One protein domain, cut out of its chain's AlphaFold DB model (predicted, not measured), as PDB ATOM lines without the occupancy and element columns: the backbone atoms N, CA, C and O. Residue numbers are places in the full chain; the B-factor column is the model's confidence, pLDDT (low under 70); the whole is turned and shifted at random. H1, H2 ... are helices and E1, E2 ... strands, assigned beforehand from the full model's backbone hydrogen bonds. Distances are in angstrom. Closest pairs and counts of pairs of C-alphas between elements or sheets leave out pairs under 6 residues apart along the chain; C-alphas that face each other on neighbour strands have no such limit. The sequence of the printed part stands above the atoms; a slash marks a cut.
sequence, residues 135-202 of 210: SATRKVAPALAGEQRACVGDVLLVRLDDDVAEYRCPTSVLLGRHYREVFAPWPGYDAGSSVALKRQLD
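AT A GLANCE: This is residues 135 to 202 of the 210 residues of an uncharacterized protein of Achromobacter sp. AONIH1 (UniProt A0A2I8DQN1). A small, strongly twisted sheet of four antiparallel strands has two short helices, H1 and H2, over one face, while a long loop without a named element, residues 171 to 188, bows out on the side of the sheet away from them. The 68 printed residues hold four named strands and two named helices, in the chain order E1, H1, E2, E3, E4, H2, and the sheet's order is E1, E2, E3, E4. The class is mixed, helices and strands, with under half of the residues, 32 of 68, in named elements. The whole is compact, with a radius of gyration of the C-alphas of 11.0 A and a rounded outline spanning 28 by 25 by 19 A.

IN THESE COORDINATES: The strands are E1, residues 137 to 140, 9.9 A long; E2, residues 156 to 160, 12.5 A; E3, residues 165 to 170, 15.9 A; and E4, residues 189 to 194, 16.0 A. E1 begins at C-alpha 137 at (95.757, 117.250, 99.348), and E3 begins at C-alpha 165 at (105.180, 116.498, 98.220). The helices are H1, residues 142 to 145, 5.6 A long, and H2, residues 195 to 201, 9.9 A long, which ends at C-alpha 201 at (103.893, 119.013, 106.178).

HOW THE PARTS SIT: E2, E3 and E4 form a meander, each strand the antiparallel neighbour of the one before. In the hairpin of E2 and E3, N 159 and O 166 are 2.8 A apart, within hydrogen-bond range. In the hairpin of E3 and E4, N 169 and O 190 are 2.8 A apart, within the same range. E1, an edge strand, is the antiparallel neighbour of E2, with N 156 and O 140 at 2.8 A. E1 and E4, the two edge strands, are apart. H2 is on the sheet at a height of 8.9 A, with the C-alphas of Ala 165 and Lys 198 the closest of E3 and H2 at 4.7 A. It lies over E3 and runs across the strands, at 80 degrees to E3 on the local plane. H1 is on the same face, over E3 at a height of 8.3 A. H1 and H2 only just touch, with 3 pairs of C-alphas within 8 A, the closest being Ala 145 and Leu 197 at 5.7 A. In H2 every O i to N i+4 pair is within hydrogen-bond range; H1 is too short for such a pair.

THE WHOLE: The C-alphas farthest apart, those of Asp 162 and Ser 172, are 29.0 A apart. The printed part has no cut. The link from E3 to E4, 18 residues, is long. The mean pLDDT of the printed part is 88.9, and residues 146 to 148 are under 70.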
ATOM      1  N   SER A 135      92.436 113.561 101.242       88.25
ATOM      2  CA  SER A 135      93.162 113.442 102.515       88.25
ATOM      3  C   SER A 135      94.653 113.761 102.366       88.25
ATOM      4  O   SER A 135      95.263 114.354 103.260       88.25
ATOM      5  N   ALA A 136      95.210 113.462 101.193       90.62
ATOM      6  CA  ALA A 136      96.584 113.770 100.819       90.62
ATOM      7  C   ALA A 136      96.768 115.200 100.283       90.62
ATOM      8  O   ALA A 136      97.900 115.675 100.171       90.62
ATOM      9  N   THR A 137      95.688 115.910  99.946       91.62
ATOM     10  CA  THR A 137      95.757 117.250  99.348       91.62
ATOM     11  C   THR A 137      95.419 118.362 100.330       91.62
ATOM     12  O   THR A 137      94.514 118.258 101.156       91.62
ATOM     13  N   ARG A 138      96.162 119.468 100.250       88.62
ATOM     14  CA  ARG A 138      95.979 120.627 101.128       88.62
ATOM     15  C   ARG A 138      96.444 121.927 100.480       88.62
ATOM     16  O   ARG A 138      97.273 121.936  99.572       88.62
ATOM     17  N   LYS A 139      95.902 123.035 100.985       90.00
ATOM     18  CA  LYS A 139      96.338 124.399 100.663       90.00
ATOM     19  C   LYS A 139      97.287 124.862 101.755       90.00
ATOM     20  O   LYS A 139      96.942 124.756 102.929       90.00
ATOM     21  N   VAL A 140      98.448 125.373 101.376       89.94
ATOM     22  CA  VAL A 140      99.444 125.888 102.323       89.94
ATOM     23  C   VAL A 140      99.924 127.265 101.879       89.94
ATOM     24  O   VAL A 140      99.819 127.612 100.701       89.94
ATOM     25  N   ALA A 141     100.441 128.057 102.814       88.88
ATOM     26  CA  ALA A 141     101.087 129.319 102.476       88.88
ATOM     27  C   ALA A 141     102.393 129.042 101.699       88.88
ATOM     28  O   ALA A 141     103.159 128.170 102.122       88.88
ATOM     29  N   PRO A 142     102.699 129.775 100.611       86.50
ATOM     30  CA  PRO A 142     103.925 129.588  99.831       86.50
ATOM     31  C   PRO A 142     105.215 129.679 100.655       86.50
ATOM     32  O   PRO A 142     106.184 128.998 100.335       86.50
ATOM     33  N   ALA A 143     105.215 130.448 101.751       84.00
ATOM     34  CA  ALA A 143     106.349 130.560 102.671       84.00
ATOM     35  C   ALA A 143     106.816 129.206 103.249       84.00
ATOM     36  O   ALA A 143     107.991 129.051 103.572       84.00
ATOM     37  N   LEU A 144     105.925 128.210 103.332       77.81
ATOM     38  CA  LEU A 144     106.253 126.855 103.791       77.81
ATOM     39  C   LEU A 144     107.056 126.045 102.759       77.81
ATOM     40  O   LEU A 144     107.630 125.023 103.100       77.81
ATOM     41  N   ALA A 145     107.142 126.479 101.500       72.12
ATOM     42  CA  ALA A 145     107.958 125.800 100.490       72.12
ATOM     43  C   ALA A 145     109.446 126.183 100.528       72.12
ATOM     44  O   ALA A 145     110.206 125.721  99.680       72.12
ATOM     45  N   GLY A 146     109.878 127.008 101.489       66.19
ATOM     46  CA  GLY A 146     111.288 127.373 101.685       66.19
ATOM     47  C   GLY A 146     111.852 128.364 100.661       66.19
ATOM     48  O   GLY A 146     112.928 128.913 100.871       66.19
ATOM     49  N   GLU A 147     111.107 128.662  99.599       58.69
ATOM     50  CA  GLU A 147     111.384 129.725  98.637       58.69
ATOM     51  C   GLU A 147     110.175 130.663  98.608       58.69
ATOM     52  O   GLU A 147     109.036 130.194  98.565       58.69
ATOM     53  N   GLN A 148     110.393 131.983  98.630       65.94
ATOM     54  CA  GLN A 148     109.321 132.974  98.482       65.94
ATOM     55  C   GLN A 148     108.729 132.900  97.067       65.94
ATOM     56  O   GLN A 148     109.081 133.673  96.177       65.94
ATOM     57  N   ARG A 149     107.844 131.931  96.835       78.06
ATOM     58  CA  ARG A 149     107.139 131.774  95.566       78.06
ATOM     59  C   ARG A 149     105.929 132.692  95.552       78.06
ATOM     60  O   ARG A 149     105.041 132.575  96.392       78.06
ATOM     61  N   ALA A 150     105.885 133.592  94.576       88.12
ATOM     62  CA  ALA A 150     104.757 134.488  94.368       88.12
ATOM     63  C   ALA A 150     103.598 133.738  93.687       88.12
ATOM     64  O   ALA A 150     103.421 133.809  92.471       88.12
ATOM     65  N   CYS A 151     102.819 132.991  94.471       91.19
ATOM     66  CA  CYS A 151     101.641 132.284  93.977       91.19
ATOM     67  C   CYS A 151     100.403 133.194  93.988       91.19
ATOM     68  O   CYS A 151     100.137 133.916  94.952       91.19
ATOM     69  N   VAL A 152      99.592 133.127  92.933       91.44
ATOM     70  CA  VAL A 152      98.290 133.799  92.861       91.44
ATOM     71  C   VAL A 152      97.413 133.335  94.021       91.44
ATOM     72  O   VAL A 152      97.230 132.141  94.245       91.44
ATOM     73  N   GLY A 153      96.841 134.302  94.740       87.38
ATOM     74  CA  GLY A 153      95.979 134.047  95.891       87.38
ATOM     75  C   GLY A 153      96.719 133.702  97.185       87.38
ATOM     76  O   GLY A 153      96.035 133.375  98.154       87.38
ATOM     77  N   ASP A 154      98.057 133.797  97.195       89.94
ATOM     78  CA  ASP A 154      98.936 133.422  98.314       89.94
ATOM     79  C   ASP A 154      98.696 131.977  98.785       89.94
ATOM     80  O   ASP A 154      98.623 131.660  99.968       89.94
ATOM     81  N   VAL A 155      98.484 131.087  97.811       90.56
ATOM     82  CA  VAL A 155      98.159 129.679  98.037       90.56
ATOM     83  C   VAL A 155      99.079 128.803  97.205       90.56
ATOM     84  O   VAL A 155      99.161 128.942  95.985       90.56
ATOM     85  N   LEU A 156      99.706 127.843  97.873       93.06
ATOM     86  CA  LEU A 156     100.374 126.706  97.267       93.06
ATOM     87  C   LEU A 156      99.474 125.476  97.415       93.06
ATOM     88  O   LEU A 156      99.023 125.146  98.515       93.06
ATOM     89  N   LEU A 157      99.188 124.808  96.302       94.19
ATOM     90  CA  LEU A 157      98.431 123.560  96.299       94.19
ATOM     91  C   LEU A 157      99.420 122.415  96.454       94.19
ATOM     92  O   LEU A 157     100.367 122.333  95.676       94.19
ATOM     93  N   VAL A 158      99.213 121.545  97.436       94.12
ATOM     94  CA  VAL A 158     100.134 120.446  97.733       94.12
ATOM     95  C   VAL A 158      99.377 119.129  97.776       94.12
ATOM     96  O   VAL A 158      98.299 119.053  98.363       94.12
ATOM     97  N   ARG A 159      99.971 118.101  97.173       94.31
ATOM     98  CA  ARG A 159      99.577 116.698  97.258       94.31
ATOM     99  C   ARG A 159     100.726 115.927  97.890       94.31
ATOM    100  O   ARG A 159     101.843 115.947  97.380       94.31
ATOM    101  N   LEU A 160     100.462 115.303  99.026       93.44
ATOM    102  CA  LEU A 160     101.432 114.473  99.723       93.44
ATOM    103  C   LEU A 160     101.340 113.054  99.175       93.44
ATOM    104  O   LEU A 160     100.379 112.352  99.462       93.44
ATOM    105  N   ASP A 161     102.338 112.650  98.400       90.31
ATOM    106  CA  ASP A 161     102.565 111.241  98.089       90.31
ATOM    107  C   ASP A 161     103.487 110.628  99.161       90.31
ATOM    108  O   ASP A 161     103.853 111.313 100.123       90.31
ATOM    109  N   ASP A 162     103.825 109.343  99.031       87.62
ATOM    110  CA  ASP A 162     104.534 108.577 100.069       87.62
ATOM    111  C   ASP A 162     105.850 109.253 100.495       87.62
ATOM    112  O   ASP A 162     106.014 109.633 101.655       87.62
ATOM    113  N   ASP A 163     106.745 109.511  99.537       90.62
ATOM    114  CA  ASP A 163     108.095 110.024  99.817       90.62
ATOM    115  C   ASP A 163     108.285 111.509  99.469       90.62
ATOM    116  O   ASP A 163     109.320 112.113  99.771       90.62
ATOM    117  N   VAL A 164     107.308 112.126  98.799       93.56
ATOM    118  CA  VAL A 164     107.463 113.461  98.216       93.56
ATOM    119  C   VAL A 164     106.166 114.260  98.248       93.56
ATOM    120  O   VAL A 164     105.069 113.722  98.148       93.56
ATOM    121  N   ALA A 165     106.292 115.580  98.378       93.00
ATOM    122  CA  ALA A 165     105.180 116.498  98.220       93.00
ATOM    123  C   ALA A 165     105.222 117.065  96.804       93.00
ATOM    124  O   ALA A 165     106.144 117.809  96.459       93.00
ATOM    125  N   GLU A 166     104.228 116.731  95.991       94.50
ATOM    126  CA  GLU A 166     103.983 117.443  94.745       94.50
ATOM    127  C   GLU A 166     103.294 118.765  95.051       94.50
ATOM    128  O   GLU A 166     102.335 118.821  95.822       94.50
ATOM    129  N   TYR A 167     103.752 119.838  94.424       93.50
ATOM    130  CA  TYR A 167     103.164 121.154  94.607       93.50
ATOM    131  C   TYR A 167     102.811 121.801  93.270       93.50
ATOM    132  O   TYR A 167     103.434 121.550  92.236       93.50
ATOM    133  N   ARG A 168     101.813 122.685  93.311       94.88
ATOM    134  CA  ARG A 168     101.424 123.580  92.222       94.88
ATOM    135  C   ARG A 168     101.294 124.991  92.776       94.88
ATOM    136  O   ARG A 168     100.502 125.227  93.689       94.88
ATOM    137  N   CYS A 169     102.066 125.919  92.220       94.25
ATOM    138  CA  CYS A 169     102.002 127.349  92.508       94.25
ATOM    139  C   CYS A 169     101.231 128.039  91.376       94.25
ATOM    140  O   CYS A 169     101.765 128.166  90.276       94.25
ATOM    141  N   PRO A 170      99.966 128.441  91.582       95.12
ATOM    142  CA  PRO A 170      99.177 129.123  90.562       95.12
ATOM    143  C   PRO A 170      99.844 130.434  90.134       95.12
ATOM    144  O   PRO A 170     100.160 131.263  90.977       95.12
ATOM    145  N   THR A 171     100.032 130.651  88.833       93.94
ATOM    146  CA  THR A 171     100.719 131.839  88.283       93.94
ATOM    147  C   THR A 171      99.793 132.757  87.499       93.94
ATOM    148  O   THR A 171     100.192 133.848  87.098       93.94
ATOM    149  N   SER A 172      98.545 132.344  87.241       92.19
ATOM    150  CA  SER A 172      97.649 133.165  86.421       92.19
ATOM    151  C   SER A 172      96.203 133.250  86.870       92.19
ATOM    152  O   SER A 172      95.655 134.347  86.898       92.19
ATOM    153  N   VAL A 173      95.553 132.125  87.162       92.00
ATOM    154  CA  VAL A 173      94.132 132.101  87.513       92.00
ATOM    155  C   VAL A 173      93.928 131.081  88.613       92.00
ATOM    156  O   VAL A 173      94.432 129.962  88.531       92.00
ATOM    157  N   LEU A 174      93.155 131.487  89.611       92.62
ATOM    158  CA  LEU A 174      92.735 130.656  90.718       92.62
ATOM    159  C   LEU A 174      91.216 130.777  90.845       92.62
ATOM    160  O   LEU A 174      90.711 131.863  91.124       92.62
ATOM    161  N   LEU A 175      90.492 129.690  90.587       92.38
ATOM    162  CA  LEU A 175      89.033 129.654  90.638       92.38
ATOM    163  C   LEU A 175      88.571 128.876  91.865       92.38
ATOM    164  O   LEU A 175      89.014 127.753  92.099       92.38
ATOM    165  N   GLY A 176      87.639 129.444  92.618       89.38
ATOM    166  CA  GLY A 176      87.098 128.840  93.821       89.38
ATOM    167  C   GLY A 176      88.070 128.898  94.998       89.38
ATOM    168  O   GLY A 176      88.282 127.881  95.652       89.38
ATOM    169  N   ARG A 177      88.691 130.058  95.254       86.69
ATOM    170  CA  ARG A 177      89.694 130.270  96.318       86.69
ATOM    171  C   ARG A 177      89.223 129.781  97.694       86.69
ATOM    172  O   ARG A 177      90.034 129.259  98.471       86.69
ATOM    173  N   HIS A 178      87.937 129.946  97.995       83.38
ATOM    174  CA  HIS A 178      87.356 129.598  99.292       83.38
ATOM    175  C   HIS A 178      86.968 128.120  99.405       83.38
ATOM    176  O   HIS A 178      86.715 127.648 100.508       83.38
ATOM    177  N   TYR A 179      86.989 127.368  98.304       84.31
ATOM    178  CA  TYR A 179      86.747 125.928  98.316       84.31
ATOM    179  C   TYR A 179      88.003 125.161  98.739       84.31
ATOM    180  O   TYR A 179      89.129 125.649  98.601       84.31
ATOM    181  N   ARG A 180      87.831 123.938  99.244       83.94
ATOM    182  CA  ARG A 180      88.948 123.023  99.538       83.94
ATOM    183  C   ARG A 180      89.743 122.692  98.269       83.94
ATOM    184  O   ARG A 180      90.960 122.853  98.239       83.94
ATOM    185  N   GLU A 181      89.025 122.302  97.221       89.44
ATOM    186  CA  GLU A 181      89.558 121.926  95.908       89.44
ATOM    187  C   GLU A 181      89.554 123.136  94.974       89.44
ATOM    188  O   GLU A 181      88.656 123.355  94.157       89.44
ATOM    189  N   VAL A 182      90.560 123.990  95.134       91.38
ATOM    190  CA  VAL A 182      90.690 125.187  94.305       91.38
ATOM    191  C   VAL A 182      91.125 124.781  92.900       91.38
ATOM    192  O   VAL A 182      92.014 123.948  92.715       91.38
ATOM    193  N   PHE A 183      90.520 125.391  91.889       94.31
ATOM    194  CA  PHE A 183      90.805 125.081  90.500       94.31
ATOM    195  C   PHE A 183      91.847 126.047  89.927       94.31
ATOM    196  O   PHE A 183      91.554 127.200  89.609       94.31
ATOM    197  N   ALA A 184      93.077 125.549  89.789       95.19
ATOM    198  CA  ALA A 184      94.169 126.193  89.067       95.19
ATOM    199  C   ALA A 184      94.426 125.412  87.763       95.19
ATOM    200  O   ALA A 184      95.045 124.349  87.803       95.19
ATOM    201  N   PRO A 185      93.920 125.876  86.610       94.06
ATOM    202  CA  PRO A 185      94.017 125.130  85.360       94.06
ATOM    203  C   PRO A 185      95.412 125.234  84.731       94.06
ATOM    204  O   PRO A 185      95.960 126.333  84.613       94.06
ATOM    205  N   TRP A 186      95.955 124.114  84.248       91.62
ATOM    206  CA  TRP A 186      97.190 124.082  83.452       91.62
ATOM    207  C   TRP A 186      97.026 124.874  82.138       91.62
ATOM    208  O   TRP A 186      95.928 124.855  81.577       91.62
ATOM    209  N   PRO A 187      98.064 125.564  81.616       89.88
ATOM    210  CA  PRO A 187      99.425 125.748  82.144       89.88
ATOM    211  C   PRO A 187      99.543 126.941  83.109       89.88
ATOM    212  O   PRO A 187     100.564 127.614  83.169       89.88
ATOM    213  N   GLY A 188      98.474 127.286  83.828       92.56
ATOM    214  CA  GLY A 188      98.398 128.465  84.689       92.56
ATOM    215  C   GLY A 188      99.015 128.309  86.078       92.56
ATOM    216  O   GLY A 188      98.594 129.040  86.978       92.56
ATOM    217  N   TYR A 189      99.938 127.367  86.258       94.25
ATOM    218  CA  TYR A 189     100.660 127.112  87.499       94.25
ATOM    219  C   TYR A 189     102.051 126.538  87.202       94.25
ATOM    220  O   TYR A 189     102.229 125.837  86.205       94.25
ATOM    221  N   ASP A 190     102.996 126.772  88.108       93.31
ATOM    222  CA  ASP A 190     104.285 126.080  88.136       93.31
ATOM    223  C   ASP A 190     104.167 124.835  89.010       93.31
ATOM    224  O   ASP A 190     103.662 124.905  90.134       93.31
ATOM    225  N   ALA A 191     104.625 123.692  88.506       93.06
ATOM    226  CA  ALA A 191     104.596 122.423  89.225       93.06
ATOM    227  C   ALA A 191     106.000 121.966  89.625       93.06
ATOM    228  O   ALA A 191     106.989 122.300  88.975       93.06
ATOM    229  N   GLY A 192     106.081 121.172  90.686       91.94
ATOM    230  CA  GLY A 192     107.301 120.479  91.069       91.94
ATOM    231  C   GLY A 192     107.080 119.543  92.246       91.94
ATOM    232  O   GLY A 192     105.948 119.299  92.660       91.94
ATOM    233  N   SER A 193     108.177 119.017  92.777       92.81
ATOM    234  CA  SER A 193     108.175 118.016  93.839       92.81
ATOM    235  C   SER A 193     109.247 118.339  94.878       92.81
ATOM    236  O   SER A 193     110.353 118.734  94.508       92.81
ATOM    237  N   SER A 194     108.951 118.175  96.167       91.62
ATOM    238  CA  SER A 194     109.896 118.470  97.251       91.62
ATOM    239  C   SER A 194     109.759 117.511  98.434       91.62
ATOM    240  O   SER A 194     108.709 117.413  99.070       91.62
ATOM    241  N   VAL A 195     110.858 116.827  98.765       91.75
ATOM    242  CA  VAL A 195     110.972 115.978  99.966       91.75
ATOM    243  C   VAL A 195     111.049 116.836 101.231       91.75
ATOM    244  O   VAL A 195     110.507 116.476 102.272       91.75
ATOM    245  N   ALA A 196     111.692 118.005 101.155       89.12
ATOM    246  CA  ALA A 196     111.767 118.931 102.282       89.12
ATOM    247  C   ALA A 196     110.373 119.450 102.664       89.12
ATOM    248  O   ALA A 196     110.020 119.444 103.840       89.12
ATOM    249  N   LEU A 197     109.557 119.810 101.666       89.31
ATOM    250  CA  LEU A 197     108.173 120.229 101.877       89.31
ATOM    251  C   LEU A 197     107.328 119.093 102.469       89.31
ATOM    252  O   LEU A 197     106.554 119.332 103.391       89.31
ATOM    253  N   LYS A 198     107.512 117.853 101.996       90.88
ATOM    254  CA  LYS A 198     106.871 116.666 102.581       90.88
ATOM    255  C   LYS A 198     107.188 116.540 104.067       90.88
ATOM    256  O   LYS A 198     106.264 116.490 104.863       90.88
ATOM    257  N   ARG A 199     108.467 116.586 104.450       88.81
ATOM    258  CA  ARG A 199     108.897 116.489 105.859       88.81
ATOM    259  C   ARG A 199     108.363 117.611 106.747       88.81
ATOM    260  O   ARG A 199     108.184 117.394 107.934       88.81
ATOM    261  N   GLN A 200     108.150 118.802 106.192       87.94
ATOM    262  CA  GLN A 200     107.566 119.916 106.942       87.94
ATOM    263  C   GLN A 200     106.049 119.777 107.128       87.94
ATOM    264  O   GLN A 200     105.509 120.289 108.105       87.94
ATOM    265  N   LEU A 201     105.355 119.136 106.183       87.38
ATOM    266  CA  LEU A 201     103.893 119.013 106.178       87.38
ATOM    267  C   LEU A 201     103.377 117.682 106.730       87.38
ATOM    268  O   LEU A 201     102.212 117.613 107.142       87.38
ATOM    269  N   ASP A 202     104.201 116.640 106.720       83.25
ATOM    270  CA  ASP A 202     103.950 115.434 107.490       83.25
ATOM    271  C   ASP A 202     104.179 115.759 108.965       83.25
ATOM    272  O   ASP A 202     105.259 116.229 109.332       83.25
TER     273      ASP A 202